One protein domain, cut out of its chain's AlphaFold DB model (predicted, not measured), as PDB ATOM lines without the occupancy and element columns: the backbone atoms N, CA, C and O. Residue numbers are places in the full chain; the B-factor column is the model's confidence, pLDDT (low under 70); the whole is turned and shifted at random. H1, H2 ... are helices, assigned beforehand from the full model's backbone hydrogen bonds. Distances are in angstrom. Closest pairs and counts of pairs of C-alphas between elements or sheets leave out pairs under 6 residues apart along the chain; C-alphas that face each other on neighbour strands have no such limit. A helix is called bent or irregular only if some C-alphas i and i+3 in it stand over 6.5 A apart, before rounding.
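AT A GLANCE: This is residues 63 to 70 and 133 to 233 of the 415 residues of the protein "Rab-GAP TBC domain-containing protein" of Kazachstania africana (strain ATCC 22294 / BCRC 22015 / CBS 2517 / CECT 1963 / NBRC 1671 / NRRL Y-8276) (UniProt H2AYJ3). Helix H3 runs through the core of a small, rounded helical domain, with H1 packed on one side of it and a helical hairpin of H4 and H5 packed on another; the helices cross one another at steep angles. The short H2 sits at the end where H3 begins, and a long loop, residues 178 to 194, lies partly beyond the other end of H3 before it returns to H4. The printed part has 109 residues, with five named helices in the order H1, H2, H3, H4, H5 and no named strand; its class is all helix. It is compact, with a radius of gyration of the C-alphas of 13.2 A, and the C-alphas span 36 by 31 by 25 A along their three main axes.

IN THESE COORDINATES: The longest helix is H5, residues 213 to 233, which measures 29.6 A from C-alpha 213 to C-alpha 233 at (-22.986, -0.673, 43.991). H5 has a kink of 35 degrees near residue 227, and it is only just irregular: C-alphas 230 and 233 are 6.6 A apart. H3, residues 160 to 177, begins with C-alpha 160 at (-41.615, -17.920, 26.103) and is 25.7 A long from first to last C-alpha. H4, residues 195 to 207, measures 17.8 A in the same way. H1, residues 137 to 149, begins with C-alpha 137 at (-43.384, -4.270, 41.505) and is 18.2 A long. H2, residues 155 to 158, has four residues.

HOW THE PARTS SIT: H5 and H4 form a helical hairpin, two helices that follow each other in the chain and run opposite ways. They touch at a steep tilt of 38 degrees, and their closest C-alphas, those of Tyr 203 and Thr 220, are 6.0 A apart. H5 also touches H3, with the C-alphas of Ile 169 and Leu 221 closest at 5.7 A; the two run the same way at a steep tilt of 45 degrees. H3 touches H4 with residues 166 to 170 alone, opposite ways at a steep tilt of 61 degrees, and the closest C-alphas are those of Met 170 and His 196, 7.5 A apart. H1 touches H3 at residues 163 to 171 of H3 alone; they run opposite ways at a steep tilt of 45 degrees, with the C-alphas of Ile 144 and Lys 167 closest at 6.8 A. H1 and H4 only just touch, with 3 pairs of C-alphas within 8 A, the closest being those of Leu 148 and His 196 at 6.2 A. H1 and H2 touch only at the corner, and only just, with 3 pairs of C-alphas within 8 A; the closest are those of Ser 149 and Gln 158, 7.1 A apart. H2 and H3 are close but not clearly touching, H2 and H4 are near each other, and H5 is apart from both H1 and H2. In H1, H3 and H4 every O i to N i+4 pair is within hydrogen-bond range, in H5 15 of 17 are, and H2 is too short for such a pair.

THE WHOLE: The two C-alphas farthest apart, those of Gly 133 and Ser 211, are 39.9 A from each other. Residues 71 to 132 are not printed, and C-alphas 70 and 133 are 24.3 A apart across this cut. The link from H3 to H4 is long, with 17 residues, while the links H1 to H2, H2 to H3 and H4 to H5 are tight. The mean pLDDT of the printed part is 86.1, and the model's confidence is under 70 at residues 63 to 65, 133, 180 to 181 and 208 to 214, of which 213 and 214 belong to H5.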
ATOM      1  N   HIS A  63     -25.712 -20.423  49.952       54.50
ATOM      2  CA  HIS A  63     -26.357 -21.006  48.750       54.50
ATOM      3  C   HIS A  63     -27.825 -21.427  48.970       54.50
ATOM      4  O   HIS A  63     -28.606 -21.535  48.022       54.50
ATOM      5  N   GLU A  64     -28.194 -21.672  50.226       53.78
ATOM      6  CA  GLU A  64     -29.547 -21.999  50.682       53.78
ATOM      7  C   GLU A  64     -30.500 -20.797  50.637       53.78
ATOM      8  O   GLU A  64     -31.683 -20.978  50.380       53.78
ATOM      9  N   ASP A  65     -29.981 -19.579  50.763       63.53
ATOM     10  CA  ASP A  65     -30.749 -18.333  50.777       63.53
ATOM     11  C   ASP A  65     -31.138 -17.836  49.369       63.53
ATOM     12  O   ASP A  65     -31.927 -16.896  49.232       63.53
ATOM     13  N   TYR A  66     -30.577 -18.440  48.314       73.88
ATOM     14  CA  TYR A  66     -30.897 -18.141  46.915       73.88
ATOM     15  C   TYR A  66     -32.088 -18.975  46.440       73.88
ATOM     16  O   TYR A  66     -31.945 -19.928  45.662       73.88
ATOM     17  N   GLU A  67     -33.276 -18.624  46.922       82.56
ATOM     18  CA  GLU A  67     -34.532 -19.214  46.465       82.56
ATOM     19  C   GLU A  67     -35.110 -18.461  45.262       82.56
ATOM     20  O   GLU A  67     -35.031 -17.237  45.160       82.56
ATOM     21  N   LEU A  68     -35.687 -19.218  44.324       85.56
ATOM     22  CA  LEU A  68     -36.403 -18.648  43.186       85.56
ATOM     23  C   LEU A  68     -37.798 -18.232  43.640       85.56
ATOM     24  O   LEU A  68     -38.597 -19.062  44.072       85.56
ATOM     25  N   ILE A  69     -38.099 -16.951  43.488       85.75
ATOM     26  CA  ILE A  69     -39.385 -16.371  43.859       85.75
ATOM     27  C   ILE A  69     -40.361 -16.581  42.703       85.75
ATOM     28  O   ILE A  69     -40.011 -16.387  41.538       85.75
ATOM     29  N   ALA A  70     -41.585 -17.016  42.996       86.12
ATOM     30  CA  ALA A  70     -42.631 -17.119  41.983       86.12
ATOM     31  C   ALA A  70     -43.046 -15.719  41.500       86.12
ATOM     32  O   ALA A  70     -43.147 -14.785  42.293       86.12
ATOM     33  N   GLY A 133     -35.464   6.986  41.658       59.28
ATOM     34  CA  GLY A 133     -36.829   6.482  41.507       59.28
ATOM     35  C   GLY A 133     -37.041   4.992  41.757       59.28
ATOM     36  O   GLY A 133     -37.194   4.218  40.818       59.28
ATOM     37  N   ASP A 134     -37.132   4.613  43.021       75.88
ATOM     38  CA  ASP A 134     -37.562   3.291  43.465       75.88
ATOM     39  C   ASP A 134     -38.953   2.922  42.888       75.88
ATOM     40  O   ASP A 134     -39.975   3.565  43.165       75.88
ATOM     41  N   MET A 135     -39.011   1.878  42.052       84.50
ATOM     42  CA  MET A 135     -40.208   1.523  41.273       84.50
ATOM     43  C   MET A 135     -41.105   0.525  42.003       84.50
ATOM     44  O   MET A 135     -40.641  -0.250  42.840       84.50
ATOM     45  N   SER A 136     -42.403   0.541  41.683       87.94
ATOM     46  CA  SER A 136     -43.335  -0.489  42.154       87.94
ATOM     47  C   SER A 136     -43.018  -1.845  41.510       87.94
ATOM     48  O   SER A 136     -42.326  -1.915  40.489       87.94
ATOM     49  N   LEU A 137     -43.541  -2.933  42.079       87.25
ATOM     50  CA  LEU A 137     -43.384  -4.270  41.505       87.25
ATOM     51  C   LEU A 137     -43.951  -4.365  40.077       87.25
ATOM     52  O   LEU A 137     -43.303  -4.944  39.207       87.25
ATOM     53  N   GLU A 138     -45.131  -3.787  39.828       87.56
ATOM     54  CA  GLU A 138     -45.789  -3.828  38.513       87.56
ATOM     55  C   GLU A 138     -44.955  -3.095  37.456       87.56
ATOM     56  O   GLU A 138     -44.627  -3.686  36.425       87.56
ATOM     57  N   ASP A 139     -44.533  -1.860  37.750       89.19
ATOM     58  CA  ASP A 139     -43.705  -1.066  36.833       89.19
ATOM     59  C   ASP A 139     -42.366  -1.778  36.555       89.19
ATOM     60  O   ASP A 139     -41.909  -1.862  35.415       89.19
ATOM     61  N   THR A 140     -41.760  -2.360  37.596       90.44
ATOM     62  CA  THR A 140     -40.497  -3.104  37.484       90.44
ATOM     63  C   THR A 140     -40.637  -4.314  36.563       90.44
ATOM     64  O   THR A 140     -39.783  -4.540  35.706       90.44
ATOM     65  N   LEU A 141     -41.709  -5.098  36.708       92.38
ATOM     66  CA  LEU A 141     -41.932  -6.277  35.873       92.38
ATOM     67  C   LEU A 141     -42.266  -5.914  34.422       92.38
ATOM     68  O   LEU A 141     -41.832  -6.641  33.529       92.38
ATOM     69  N   GLU A 142     -42.979  -4.811  34.172       91.81
ATOM     70  CA  GLU A 142     -43.234  -4.328  32.807       91.81
ATOM     71  C   GLU A 142     -41.932  -3.898  32.115       91.81
ATOM     72  O   GLU A 142     -41.698  -4.252  30.957       91.81
ATOM     73  N   ILE A 143     -41.047  -3.196  32.829       92.81
ATOM     74  CA  ILE A 143     -39.741  -2.792  32.293       92.81
ATOM     75  C   ILE A 143     -38.857  -4.016  32.027       92.81
ATOM     76  O   ILE A 143     -38.239  -4.097  30.965       92.81
ATOM     77  N   ILE A 144     -38.820  -4.985  32.948       94.38
ATOM     78  CA  ILE A 144     -38.073  -6.237  32.753       94.38
ATOM     79  C   ILE A 144     -38.578  -6.979  31.512       94.38
ATOM     80  O   ILE A 144     -37.762  -7.426  30.707       94.38
ATOM     81  N   ASP A 145     -39.896  -7.093  31.323       93.06
ATOM     82  CA  ASP A 145     -40.471  -7.736  30.136       93.06
ATOM     83  C   ASP A 145     -40.069  -7.010  28.846       93.06
ATOM     84  O   ASP A 145     -39.694  -7.644  27.857       93.06
ATOM     85  N   LEU A 146     -40.115  -5.676  28.851       94.00
ATOM     86  CA  LEU A 146     -39.728  -4.874  27.697       94.00
ATOM     87  C   LEU A 146     -38.257  -5.096  27.330       94.00
ATOM     88  O   LEU A 146     -37.937  -5.312  26.160       94.00
ATOM     89  N   ASP A 147     -37.373  -5.073  28.318       95.06
ATOM     90  CA  ASP A 147     -35.939  -5.268  28.131       95.06
ATOM     91  C   ASP A 147     -35.605  -6.694  27.665       95.06
ATOM     92  O   ASP A 147     -34.861  -6.877  26.700       95.06
ATOM     93  N   LEU A 148     -36.208  -7.717  28.282       93.69
ATOM     94  CA  LEU A 148     -36.021  -9.114  27.880       93.69
ATOM     95  C   LEU A 148     -36.529  -9.379  26.458       93.69
ATOM     96  O   LEU A 148     -35.869 -10.094  25.703       93.69
ATOM     97  N   SER A 149     -37.637  -8.753  26.049       91.19
ATOM     98  CA  SER A 149     -38.155  -8.873  24.678       91.19
ATOM     99  C   SER A 149     -37.197  -8.311  23.616       91.19
ATOM    100  O   SER A 149     -37.207  -8.748  22.465       91.19
ATOM    101  N   ARG A 150     -36.334  -7.363  24.007       91.25
ATOM    102  CA  ARG A 150     -35.331  -6.712  23.150       91.25
ATOM    103  C   ARG A 150     -33.952  -7.367  23.240       91.25
ATOM    104  O   ARG A 150     -33.003  -6.867  22.636       91.25
ATOM    105  N   LEU A 151     -33.811  -8.468  23.977       91.88
ATOM    106  CA  LEU A 151     -32.531  -9.140  24.152       91.88
ATOM    107  C   LEU A 151     -32.131  -9.899  22.876       91.88
ATOM    108  O   LEU A 151     -32.639 -10.980  22.580       91.88
ATOM    109  N   LEU A 152     -31.172  -9.342  22.132       87.38
ATOM    110  CA  LEU A 152     -30.700  -9.866  20.840       87.38
ATOM    111  C   LEU A 152     -29.372 -10.642  20.941       87.38
ATOM    112  O   LEU A 152     -28.533 -10.563  20.046       87.38
ATOM    113  N   LEU A 153     -29.147 -11.367  22.040       87.12
ATOM    114  CA  LEU A 153     -27.905 -12.132  22.234       87.12
ATOM    115  C   LEU A 153     -27.913 -13.501  21.536       87.12
ATOM    116  O   LEU A 153     -26.882 -13.938  21.031       87.12
ATOM    117  N   ASP A 154     -29.047 -14.199  21.555       90.50
ATOM    118  CA  ASP A 154     -29.220 -15.552  21.011       90.50
ATOM    119  C   ASP A 154     -30.726 -15.814  20.813       90.50
ATOM    120  O   ASP A 154     -31.561 -15.305  21.566       90.50
ATOM    121  N   GLU A 155     -31.096 -16.612  19.814       89.94
ATOM    122  CA  GLU A 155     -32.499 -16.880  19.466       89.94
ATOM    123  C   GLU A 155     -33.272 -17.581  20.590       89.94
ATOM    124  O   GLU A 155     -34.498 -17.477  20.662       89.94
ATOM    125  N   ILE A 156     -32.576 -18.271  21.505       90.94
ATOM    126  CA  ILE A 156     -33.237 -18.943  22.631       90.94
ATOM    127  C   ILE A 156     -34.049 -17.980  23.504       90.94
ATOM    128  O   ILE A 156     -35.028 -18.416  24.103       90.94
ATOM    129  N   PHE A 157     -33.686 -16.695  23.554       91.94
ATOM    130  CA  PHE A 157     -34.377 -15.694  24.373       91.94
ATOM    131  C   PHE A 157     -35.757 -15.318  23.837       91.94
ATOM    132  O   PHE A 157     -36.582 -14.808  24.587       91.94
ATOM    133  N   GLN A 158     -36.049 -15.640  22.575       89.50
ATOM    134  CA  GLN A 158     -37.374 -15.449  21.988       89.50
ATOM    135  C   GLN A 158     -38.371 -16.540  22.422       89.50
ATOM    136  O   GLN A 158     -39.569 -16.445  22.160       89.50
ATOM    137  N   LYS A 159     -37.904 -17.598  23.101       91.44
ATOM    138  CA  LYS A 159     -38.771 -18.656  23.630       91.44
ATOM    139  C   LYS A 159     -39.462 -18.181  24.905       91.44
ATOM    140  O   LYS A 159     -38.801 -17.791  25.863       91.44
ATOM    141  N   SER A 160     -40.788 -18.321  24.952       90.75
ATOM    142  CA  SER A 160     -41.615 -17.920  26.103       90.75
ATOM    143  C   SER A 160     -41.155 -18.545  27.428       90.75
ATOM    144  O   SER A 160     -41.126 -17.865  28.451       90.75
ATOM    145  N   GLU A 161     -40.718 -19.807  27.406       91.00
ATOM    146  CA  GLU A 161     -40.195 -20.490  28.594       91.00
ATOM    147  C   GLU A 161     -38.916 -19.824  29.130       91.00
ATOM    148  O   GLU A 161     -38.817 -19.530  30.321       91.00
ATOM    149  N   VAL A 162     -37.954 -19.533  28.249       91.62
ATOM    150  CA  VAL A 162     -36.692 -18.869  28.616       91.62
ATOM    151  C   VAL A 162     -36.970 -17.459  29.124       91.62
ATOM    152  O   VAL A 162     -36.406 -17.052  30.136       91.62
ATOM    153  N   HIS A 163     -37.880 -16.735  28.472       92.88
ATOM    154  CA  HIS A 163     -38.306 -15.406  28.901       92.88
ATOM    155  C   HIS A 163     -38.887 -15.426  30.325       92.88
ATOM    156  O   HIS A 163     -38.496 -14.622  31.169       92.88
ATOM    157  N   SER A 164     -39.765 -16.390  30.625       92.12
ATOM    158  CA  SER A 164     -40.336 -16.575  31.964       92.12
ATOM    159  C   SER A 164     -39.263 -16.903  33.011       92.12
ATOM    160  O   SER A 164     -39.237 -16.285  34.075       92.12
ATOM    161  N   GLN A 165     -38.320 -17.797  32.692       93.06
ATOM    162  CA  GLN A 165     -37.206 -18.138  33.586       93.06
ATOM    163  C   GLN A 165     -36.297 -16.934  33.862       93.06
ATOM    164  O   GLN A 165     -35.954 -16.667  35.011       93.06
ATOM    165  N   MET A 166     -35.934 -16.178  32.824       94.94
ATOM    166  CA  MET A 166     -35.121 -14.965  32.938       94.94
ATOM    167  C   MET A 166     -35.802 -13.910  33.812       94.94
ATOM    168  O   MET A 166     -35.170 -13.351  34.709       94.94
ATOM    169  N   LYS A 167     -37.105 -13.688  33.601       94.88
ATOM    170  CA  LYS A 167     -37.921 -12.787  34.424       94.88
ATOM    171  C   LYS A 167     -37.930 -13.220  35.888       94.88
ATOM    172  O   LYS A 167     -37.725 -12.391  36.772       94.88
ATOM    173  N   GLN A 168     -38.112 -14.516  36.142       94.62
ATOM    174  CA  GLN A 168     -38.120 -15.072  37.492       94.62
ATOM    175  C   GLN A 168     -36.777 -14.863  38.201       94.62
ATOM    176  O   GLN A 168     -36.745 -14.420  39.350       94.62
ATOM    177  N   ILE A 169     -35.667 -15.153  37.516       95.31
ATOM    178  CA  ILE A 169     -34.318 -14.969  38.062       95.31
ATOM    179  C   ILE A 169     -34.066 -13.488  38.365       95.31
ATOM    180  O   ILE A 169     -33.558 -13.166  39.437       95.31
ATOM    181  N   MET A 170     -34.463 -12.586  37.460       95.25
ATOM    182  CA  MET A 170     -34.297 -11.143  37.645       95.25
ATOM    183  C   MET A 170     -35.065 -10.630  38.867       95.25
ATOM    184  O   MET A 170     -34.488  -9.944  39.707       95.25
ATOM    185  N   LEU A 171     -36.344 -11.001  38.997       93.31
ATOM    186  CA  LEU A 171     -37.155 -10.640  40.161       93.31
ATOM    187  C   LEU A 171     -36.549 -11.200  41.453       93.31
ATOM    188  O   LEU A 171     -36.414 -10.475  42.433       93.31
ATOM    189  N   SER A 172     -36.138 -12.471  41.435       92.94
ATOM    190  CA  SER A 172     -35.523 -13.124  42.597       92.94
ATOM    191  C   SER A 172     -34.270 -12.375  43.051       92.94
ATOM    192  O   SER A 172     -34.120 -12.097  44.236       92.94
ATOM    193  N   TYR A 173     -33.404 -11.977  42.115       93.00
ATOM    194  CA  TYR A 173     -32.237 -11.153  42.424       93.00
ATOM    195  C   TYR A 173     -32.626  -9.813  43.059       93.00
ATOM    196  O   TYR A 173     -32.064  -9.447  44.086       93.00
ATOM    197  N   LEU A 174     -33.596  -9.097  42.484       91.19
ATOM    198  CA  LEU A 174     -34.002  -7.782  42.984       91.19
ATOM    199  C   LEU A 174     -34.512  -7.852  44.428       91.19
ATOM    200  O   LEU A 174     -34.086  -7.058  45.264       91.19
ATOM    201  N   VAL A 175     -35.338  -8.850  44.747       88.62
ATOM    202  CA  VAL A 175     -35.828  -9.077  46.115       88.62
ATOM    203  C   VAL A 175     -34.692  -9.447  47.064       88.62
ATOM    204  O   VAL A 175     -34.613  -8.921  48.171       88.62
ATOM    205  N   LEU A 176     -33.778 -10.324  46.637       86.19
ATOM    206  CA  LEU A 176     -32.616 -10.700  47.444       86.19
ATOM    207  C   LEU A 176     -31.685  -9.512  47.709       86.19
ATOM    208  O   LEU A 176     -31.141  -9.402  48.805       86.19
ATOM    209  N   SER A 177     -31.523  -8.623  46.730       83.12
ATOM    210  CA  SER A 177     -30.694  -7.423  46.851       83.12
ATOM    211  C   SER A 177     -31.333  -6.334  47.719       83.12
ATOM    212  O   SER A 177     -30.616  -5.506  48.270       83.12
ATOM    213  N   ASN A 178     -32.661  -6.361  47.883       78.19
ATOM    214  CA  ASN A 178     -33.417  -5.386  48.663       78.19
ATOM    215  C   ASN A 178     -34.249  -6.045  49.778       78.19
ATOM    216  O   ASN A 178     -35.462  -5.840  49.890       78.19
ATOM    217  N   ARG A 179     -33.598  -6.866  50.614       72.50
ATOM    218  CA  ARG A 179     -34.225  -7.519  51.775       72.50
ATOM    219  C   ARG A 179     -34.663  -6.478  52.812       72.50
ATOM    220  O   ARG A 179     -33.934  -6.168  53.747       72.50
ATOM    221  N   SER A 180     -35.880  -5.973  52.655       67.06
ATOM    222  CA  SER A 180     -36.507  -4.998  53.556       67.06
ATOM    223  C   SER A 180     -37.433  -5.640  54.597       67.06
ATOM    224  O   SER A 180     -37.865  -4.972  55.529       67.06
ATOM    225  N   GLY A 181     -37.755  -6.931  54.441       68.12
ATOM    226  CA  GLY A 181     -38.733  -7.640  55.280       68.12
ATOM    227  C   GLY A 181     -40.196  -7.276  54.989       68.12
ATOM    228  O   GLY A 181     -41.090  -7.840  55.615       68.12
ATOM    229  N   LEU A 182     -40.446  -6.368  54.040       73.50
ATOM    230  CA  LEU A 182     -41.785  -5.966  53.611       73.50
ATOM    231  C   LEU A 182     -42.419  -6.999  52.663       73.50
ATOM    232  O   LEU A 182     -41.683  -7.710  51.963       73.50
ATOM    233  N   PRO A 183     -43.762  -7.067  52.577       76.56
ATOM    234  CA  PRO A 183     -44.455  -7.823  51.535       76.56
ATOM    235  C   PRO A 183     -43.994  -7.403  50.135       76.56
ATOM    236  O   PRO A 183     -43.755  -6.226  49.883       76.56
ATOM    237  N   LEU A 184     -43.904  -8.356  49.202       77.88
ATOM    238  CA  LEU A 184     -43.358  -8.130  47.855       77.88
ATOM    239  C   LEU A 184     -44.043  -6.977  47.096       77.88
ATOM    240  O   LEU A 184     -43.390  -6.250  46.354       77.88
ATOM    241  N   THR A 185     -45.348  -6.807  47.288       74.00
ATOM    242  CA  THR A 185     -46.170  -5.758  46.664       74.00
ATOM    243  C   THR A 185     -45.871  -4.354  47.193       74.00
ATOM    244  O   THR A 185     -46.121  -3.373  46.496       74.00
ATOM    245  N   GLU A 186     -45.315  -4.253  48.400       73.38
ATOM    246  CA  GLU A 186     -44.948  -2.995  49.059       73.38
ATOM    247  C   GLU A 186     -43.457  -2.670  48.905       73.38
ATOM    248  O   GLU A 186     -43.030  -1.543  49.166       73.38
ATOM    249  N   GLN A 187     -42.658  -3.642  48.457       79.62
ATOM    250  CA  GLN A 187     -41.248  -3.436  48.165       79.62
ATOM    251  C   GLN A 187     -41.059  -2.524  46.957       79.62
ATOM    252  O   GLN A 187     -41.811  -2.548  45.978       79.62
ATOM    253  N   ARG A 188     -39.992  -1.732  47.025       78.94
ATOM    254  CA  ARG A 188     -39.512  -0.937  45.905       78.94
ATOM    255  C   ARG A 188     -38.287  -1.578  45.289       78.94
ATOM    256  O   ARG A 188     -37.476  -2.167  45.996       78.94
ATOM    257  N   PHE A 189     -38.145  -1.467  43.977       79.81
ATOM    258  CA  PHE A 189     -37.032  -2.081  43.266       79.81
ATOM    259  C   PHE A 189     -36.285  -1.055  42.426       79.81
ATOM    260  O   PHE A 189     -36.887  -0.256  41.709       79.81
ATOM    261  N   SER A 190     -34.955  -1.144  42.466       83.69
ATOM    262  CA  SER A 190     -34.056  -0.352  41.628       83.69
ATOM    263  C   SER A 190     -33.515  -1.217  40.488       83.69
ATOM    264  O   SER A 190     -32.343  -1.602  40.443       83.69
ATOM    265  N   TYR A 191     -34.406  -1.598  39.570       90.44
ATOM    266  CA  TYR A 191     -33.985  -2.213  38.313       90.44
ATOM    267  C   TYR A 191     -33.344  -1.156  37.409       90.44
ATOM    268  O   TYR A 191     -33.882  -0.062  37.236       90.44
ATOM    269  N   LYS A 192     -32.208  -1.496  36.793       91.00
ATOM    270  CA  LYS A 192     -31.511  -0.631  35.838       91.00
ATOM    271  C   LYS A 192     -31.312  -1.349  34.509       91.00
ATOM    272  O   LYS A 192     -30.978  -2.535  34.466       91.00
ATOM    273  N   GLN A 193     -31.461  -0.598  33.420       89.19
ATOM    274  CA  GLN A 193     -31.218  -1.106  32.073       89.19
ATOM    275  C   GLN A 193     -29.796  -1.686  31.959       89.19
ATOM    276  O   GLN A 193     -28.829  -1.129  32.483       89.19
ATOM    277  N   GLY A 194     -29.684  -2.829  31.281       92.94
ATOM    278  CA  GLY A 194     -28.443  -3.591  31.125       92.94
ATOM    279  C   GLY A 194     -28.331  -4.815  32.040       92.94
ATOM    280  O   GLY A 194     -27.612  -5.751  31.701       92.94
ATOM    281  N   TYR A 195     -29.089  -4.875  33.143       96.12
ATOM    282  CA  TYR A 195     -29.155  -6.063  34.016       96.12
ATOM    283  C   TYR A 195     -29.525  -7.332  33.230       96.12
ATOM    284  O   TYR A 195     -28.894  -8.382  33.372       96.12
ATOM    285  N   HIS A 196     -30.518  -7.224  32.343       96.06
ATOM    286  CA  HIS A 196     -30.982  -8.321  31.491       96.06
ATOM    287  C   HIS A 196     -29.905  -8.850  30.530       96.06
ATOM    288  O   HIS A 196     -29.886 -10.046  30.240       96.06
ATOM    289  N   GLU A 197     -28.985  -7.998  30.072       96.81
ATOM    290  CA  GLU A 197     -27.886  -8.410  29.195       96.81
ATOM    291  C   GLU A 197     -26.848  -9.229  29.959       96.81
ATOM    292  O   GLU A 197     -26.442 -10.297  29.492       96.81
ATOM    293  N   ILE A 198     -26.477  -8.769  31.161       97.81
ATOM    294  CA  ILE A 198     -25.559  -9.500  32.040       97.81
ATOM    295  C   ILE A 198     -26.143 -10.872  32.376       97.81
ATOM    296  O   ILE A 198     -25.476 -11.897  32.200       97.81
ATOM    297  N   LEU A 199     -27.414 -10.907  32.787       97.44
ATOM    298  CA  LEU A 199     -28.119 -12.152  33.067       97.44
ATOM    299  C   LEU A 199     -28.152 -13.069  31.835       97.44
ATOM    300  O   LEU A 199     -27.908 -14.269  31.958       97.44
ATOM    301  N   GLY A 200     -28.408 -12.513  30.649       96.12
ATOM    302  CA  GLY A 200     -28.486 -13.267  29.400       96.12
ATOM    303  C   GLY A 200     -27.179 -13.986  29.074       96.12
ATOM    304  O   GLY A 200     -27.182 -15.181  28.771       96.12
ATOM    305  N   VAL A 201     -26.038 -13.306  29.205       96.25
ATOM    306  CA  VAL A 201     -24.725 -13.928  28.972       96.25
ATOM    307  C   VAL A 201     -24.481 -15.095  29.928       96.25
ATOM    308  O   VAL A 201     -24.035 -16.159  29.484       96.25
ATOM    309  N   ILE A 202     -24.828 -14.943  31.210       96.12
ATOM    310  CA  ILE A 202     -24.689 -16.016  32.205       96.12
ATOM    311  C   ILE A 202     -25.594 -17.189  31.879       96.12
ATOM    312  O   ILE A 202     -25.135 -18.333  31.811       96.12
ATOM    313  N   TYR A 203     -26.863 -16.902  31.608       94.94
ATOM    314  CA  TYR A 203     -27.843 -17.910  31.258       94.94
ATOM    315  C   TYR A 203     -27.381 -18.733  30.045       94.94
ATOM    316  O   TYR A 203     -27.432 -19.961  30.086       94.94
ATOM    317  N   LEU A 204     -26.814 -18.101  29.008       93.31
ATOM    318  CA  LEU A 204     -26.294 -18.801  27.826       93.31
ATOM    319  C   LEU A 204     -25.196 -19.821  28.136       93.31
ATOM    320  O   LEU A 204     -25.143 -20.878  27.494       93.31
ATOM    321  N   GLN A 205     -24.315 -19.530  29.097       92.19
ATOM    322  CA  GLN A 205     -23.242 -20.461  29.455       92.19
ATOM    323  C   GLN A 205     -23.774 -21.664  30.248       92.19
ATOM    324  O   GLN A 205     -23.225 -22.762  30.144       92.19
ATOM    325  N   LEU A 206     -24.861 -21.490  31.006       90.00
ATOM    326  CA  LEU A 206     -25.382 -22.507  31.926       90.00
ATOM    327  C   LEU A 206     -26.546 -23.322  31.349       90.00
ATOM    328  O   LEU A 206     -26.678 -24.502  31.680       90.00
ATOM    329  N   HIS A 207     -27.341 -22.743  30.448       83.50
ATOM    330  CA  HIS A 207     -28.557 -23.346  29.899       83.50
ATOM    331  C   HIS A 207     -28.311 -24.692  29.204       83.50
ATOM    332  O   HIS A 207     -29.108 -25.614  29.314       83.50
ATOM    333  N   SER A 208     -27.164 -24.851  28.537       69.25
ATOM    334  CA  SER A 208     -26.838 -26.079  27.792       69.25
ATOM    335  C   SER A 208     -26.279 -27.234  28.640       69.25
ATOM    336  O   SER A 208     -25.928 -28.283  28.087       69.25
ATOM    337  N   LEU A 209     -26.123 -27.040  29.955       61.19
ATOM    338  CA  LEU A 209     -25.362 -27.937  30.831       61.19
ATOM    339  C   LEU A 209     -26.194 -28.827  31.746       61.19
ATOM    340  O   LEU A 209     -25.627 -29.746  32.334       61.19
ATOM    341  N   VAL A 210     -27.488 -28.563  31.916       57.28
ATOM    342  CA  VAL A 210     -28.298 -29.261  32.921       57.28
ATOM    343  C   VAL A 210     -29.536 -29.859  32.281       57.28
ATOM    344  O   VAL A 210     -30.241 -29.195  31.533       57.28
ATOM    345  N   SER A 211     -29.818 -31.109  32.634       56.25
ATOM    346  CA  SER A 211     -31.020 -31.842  32.228       56.25
ATOM    347  C   SER A 211     -32.309 -31.296  32.870       56.25
ATOM    348  O   SER A 211     -33.391 -31.739  32.513       56.25
ATOM    349  N   SER A 212     -32.195 -30.377  33.840       62.78
ATOM    350  CA  SER A 212     -33.298 -29.787  34.609       62.78
ATOM    351  C   SER A 212     -33.197 -28.262  34.626       62.78
ATOM    352  O   SER A 212     -32.193 -27.699  35.071       62.78
ATOM    353  N   HIS A 213     -34.267 -27.605  34.178       68.00
ATOM    354  CA  HIS A 213     -34.380 -26.148  34.095       68.00
ATOM    355  C   HIS A 213     -34.284 -25.459  35.466       68.00
ATOM    356  O   HIS A 213     -33.613 -24.436  35.585       68.00
ATOM    357  N   ALA A 214     -34.855 -26.047  36.524       66.44
ATOM    358  CA  ALA A 214     -34.839 -25.464  37.871       66.44
ATOM    359  C   ALA A 214     -33.412 -25.321  38.437       66.44
ATOM    360  O   ALA A 214     -33.043 -24.281  38.985       66.44
ATOM    361  N   ASN A 215     -32.574 -26.339  38.228       76.12
ATOM    362  CA  ASN A 215     -31.177 -26.323  38.665       76.12
ATOM    363  C   ASN A 215     -30.335 -25.318  37.866       76.12
ATOM    364  O   ASN A 215     -29.406 -24.722  38.413       76.12
ATOM    365  N   THR A 216     -30.655 -25.108  36.585       82.81
ATOM    366  CA  THR A 216     -30.044 -24.043  35.780       82.81
ATOM    367  C   THR A 216     -30.415 -22.677  36.334       82.81
ATOM    368  O   THR A 216     -29.513 -21.892  36.602       82.81
ATOM    369  N   SER A 217     -31.701 -22.397  36.554       88.69
ATOM    370  CA  SER A 217     -32.154 -21.089  37.036       88.69
ATOM    371  C   SER A 217     -31.557 -20.728  38.392       88.69
ATOM    372  O   SER A 217     -31.080 -19.609  38.561       88.69
ATOM    373  N   LYS A 218     -31.482 -21.686  39.329       88.31
ATOM    374  CA  LYS A 218     -30.844 -21.459  40.634       88.31
ATOM    375  C   LYS A 218     -29.343 -21.179  40.499       88.31
ATOM    376  O   LYS A 218     -28.852 -20.206  41.060       88.31
ATOM    377  N   ALA A 219     -28.615 -21.977  39.714       88.62
ATOM    378  CA  ALA A 219     -27.189 -21.738  39.470       88.62
ATOM    379  C   ALA A 219     -26.934 -20.377  38.799       88.62
ATOM    380  O   ALA A 219     -25.997 -19.672  39.169       88.62
ATOM    381  N   THR A 220     -27.781 -20.002  37.835       93.75
ATOM    382  CA  THR A 220     -27.735 -18.694  37.177       93.75
ATOM    383  C   THR A 220     -27.974 -17.575  38.182       93.75
ATOM    384  O   THR A 220     -27.190 -16.634  38.198       93.75
ATOM    385  N   LEU A 221     -28.992 -17.687  39.044       94.00
ATOM    386  CA  LEU A 221     -29.287 -16.693  40.077       94.00
ATOM    387  C   LEU A 221     -28.095 -16.471  41.009       94.00
ATOM    388  O   LEU A 221     -27.733 -15.325  41.254       94.00
ATOM    389  N   VAL A 222     -27.467 -17.542  41.497       91.69
ATOM    390  CA  VAL A 222     -26.305 -17.441  42.394       91.69
ATOM    391  C   VAL A 222     -25.144 -16.723  41.706       91.69
ATOM    392  O   VAL A 222     -24.614 -15.750  42.236       91.69
ATOM    393  N   ILE A 223     -24.762 -17.166  40.503       93.44
ATOM    394  CA  ILE A 223     -23.636 -16.584  39.755       93.44
ATOM    395  C   ILE A 223     -23.917 -15.119  39.397       93.44
ATOM    396  O   ILE A 223     -23.052 -14.262  39.577       93.44
ATOM    397  N   TYR A 224     -25.137 -14.830  38.939       96.06
ATOM    398  CA  TYR A 224     -25.588 -13.476  38.639       96.06
ATOM    399  C   TYR A 224     -25.537 -12.588  39.881       96.06
ATOM    400  O   TYR A 224     -24.957 -11.511  39.828       96.06
ATOM    401  N   SER A 225     -26.052 -13.062  41.017       93.44
ATOM    402  CA  SER A 225     -26.052 -12.297  42.265       93.44
ATOM    403  C   SER A 225     -24.637 -12.010  42.759       93.44
ATOM    404  O   SER A 225     -24.342 -10.869  43.094       93.44
ATOM    405  N   LYS A 226     -23.729 -12.999  42.739       92.38
ATOM    406  CA  LYS A 226     -22.322 -12.793  43.129       92.38
ATOM    407  C   LYS A 226     -21.644 -11.716  42.282       92.38
ATOM    408  O   LYS A 226     -20.945 -10.862  42.821       92.38
ATOM    409  N   LEU A 227     -21.879 -11.721  40.970       95.00
ATOM    410  CA  LEU A 227     -21.350 -10.693  40.074       95.00
ATOM    411  C   LEU A 227     -21.995  -9.325  40.328       95.00
ATOM    412  O   LEU A 227     -21.293  -8.328  40.502       95.00
ATOM    413  N   MET A 228     -23.324  -9.266  40.367       94.56
ATOM    414  CA  MET A 228     -24.058  -8.009  40.478       94.56
ATOM    415  C   MET A 228     -23.885  -7.340  41.844       94.56
ATOM    416  O   MET A 228     -23.803  -6.118  41.892       94.56
ATOM    417  N   ASN A 229     -23.706  -8.102  42.925       91.38
ATOM    418  CA  ASN A 229     -23.398  -7.561  44.253       91.38
ATOM    419  C   ASN A 229     -22.056  -6.808  44.286       91.38
ATOM    420  O   ASN A 229     -21.876  -5.900  45.092       91.38
ATOM    421  N   GLN A 230     -21.121  -7.150  43.395       91.31
ATOM    422  CA  GLN A 230     -19.860  -6.425  43.223       91.31
ATOM    423  C   GLN A 230     -20.009  -5.262  42.225       91.31
ATOM    424  O   GLN A 230     -19.411  -4.196  42.395       91.31
ATOM    425  N   LEU A 231     -20.801  -5.464  41.166       94.06
ATOM    426  CA  LEU A 231     -20.929  -4.545  40.034       94.06
ATOM    427  C   LEU A 231     -21.886  -3.372  40.309       94.06
ATOM    428  O   LEU A 231     -21.521  -2.211  40.109       94.06
ATOM    429  N   ALA A 232     -23.105  -3.668  40.765       92.81
ATOM    430  CA  ALA A 232     -24.190  -2.704  40.929       92.81
ATOM    431  C   ALA A 232     -23.832  -1.537  41.861       92.81
ATOM    432  O   ALA A 232     -23.983  -0.389  41.432       92.81
ATOM    433  N   PRO A 233     -23.270  -1.768  43.067       91.81
ATOM    434  CA  PRO A 233     -22.986  -0.673  43.991       91.81
ATOM    435  C   PRO A 233     -21.999   0.350  43.429       91.81
ATOM    436  O   PRO A 233     -22.111   1.533  43.732       91.81
TER     437      PRO A 233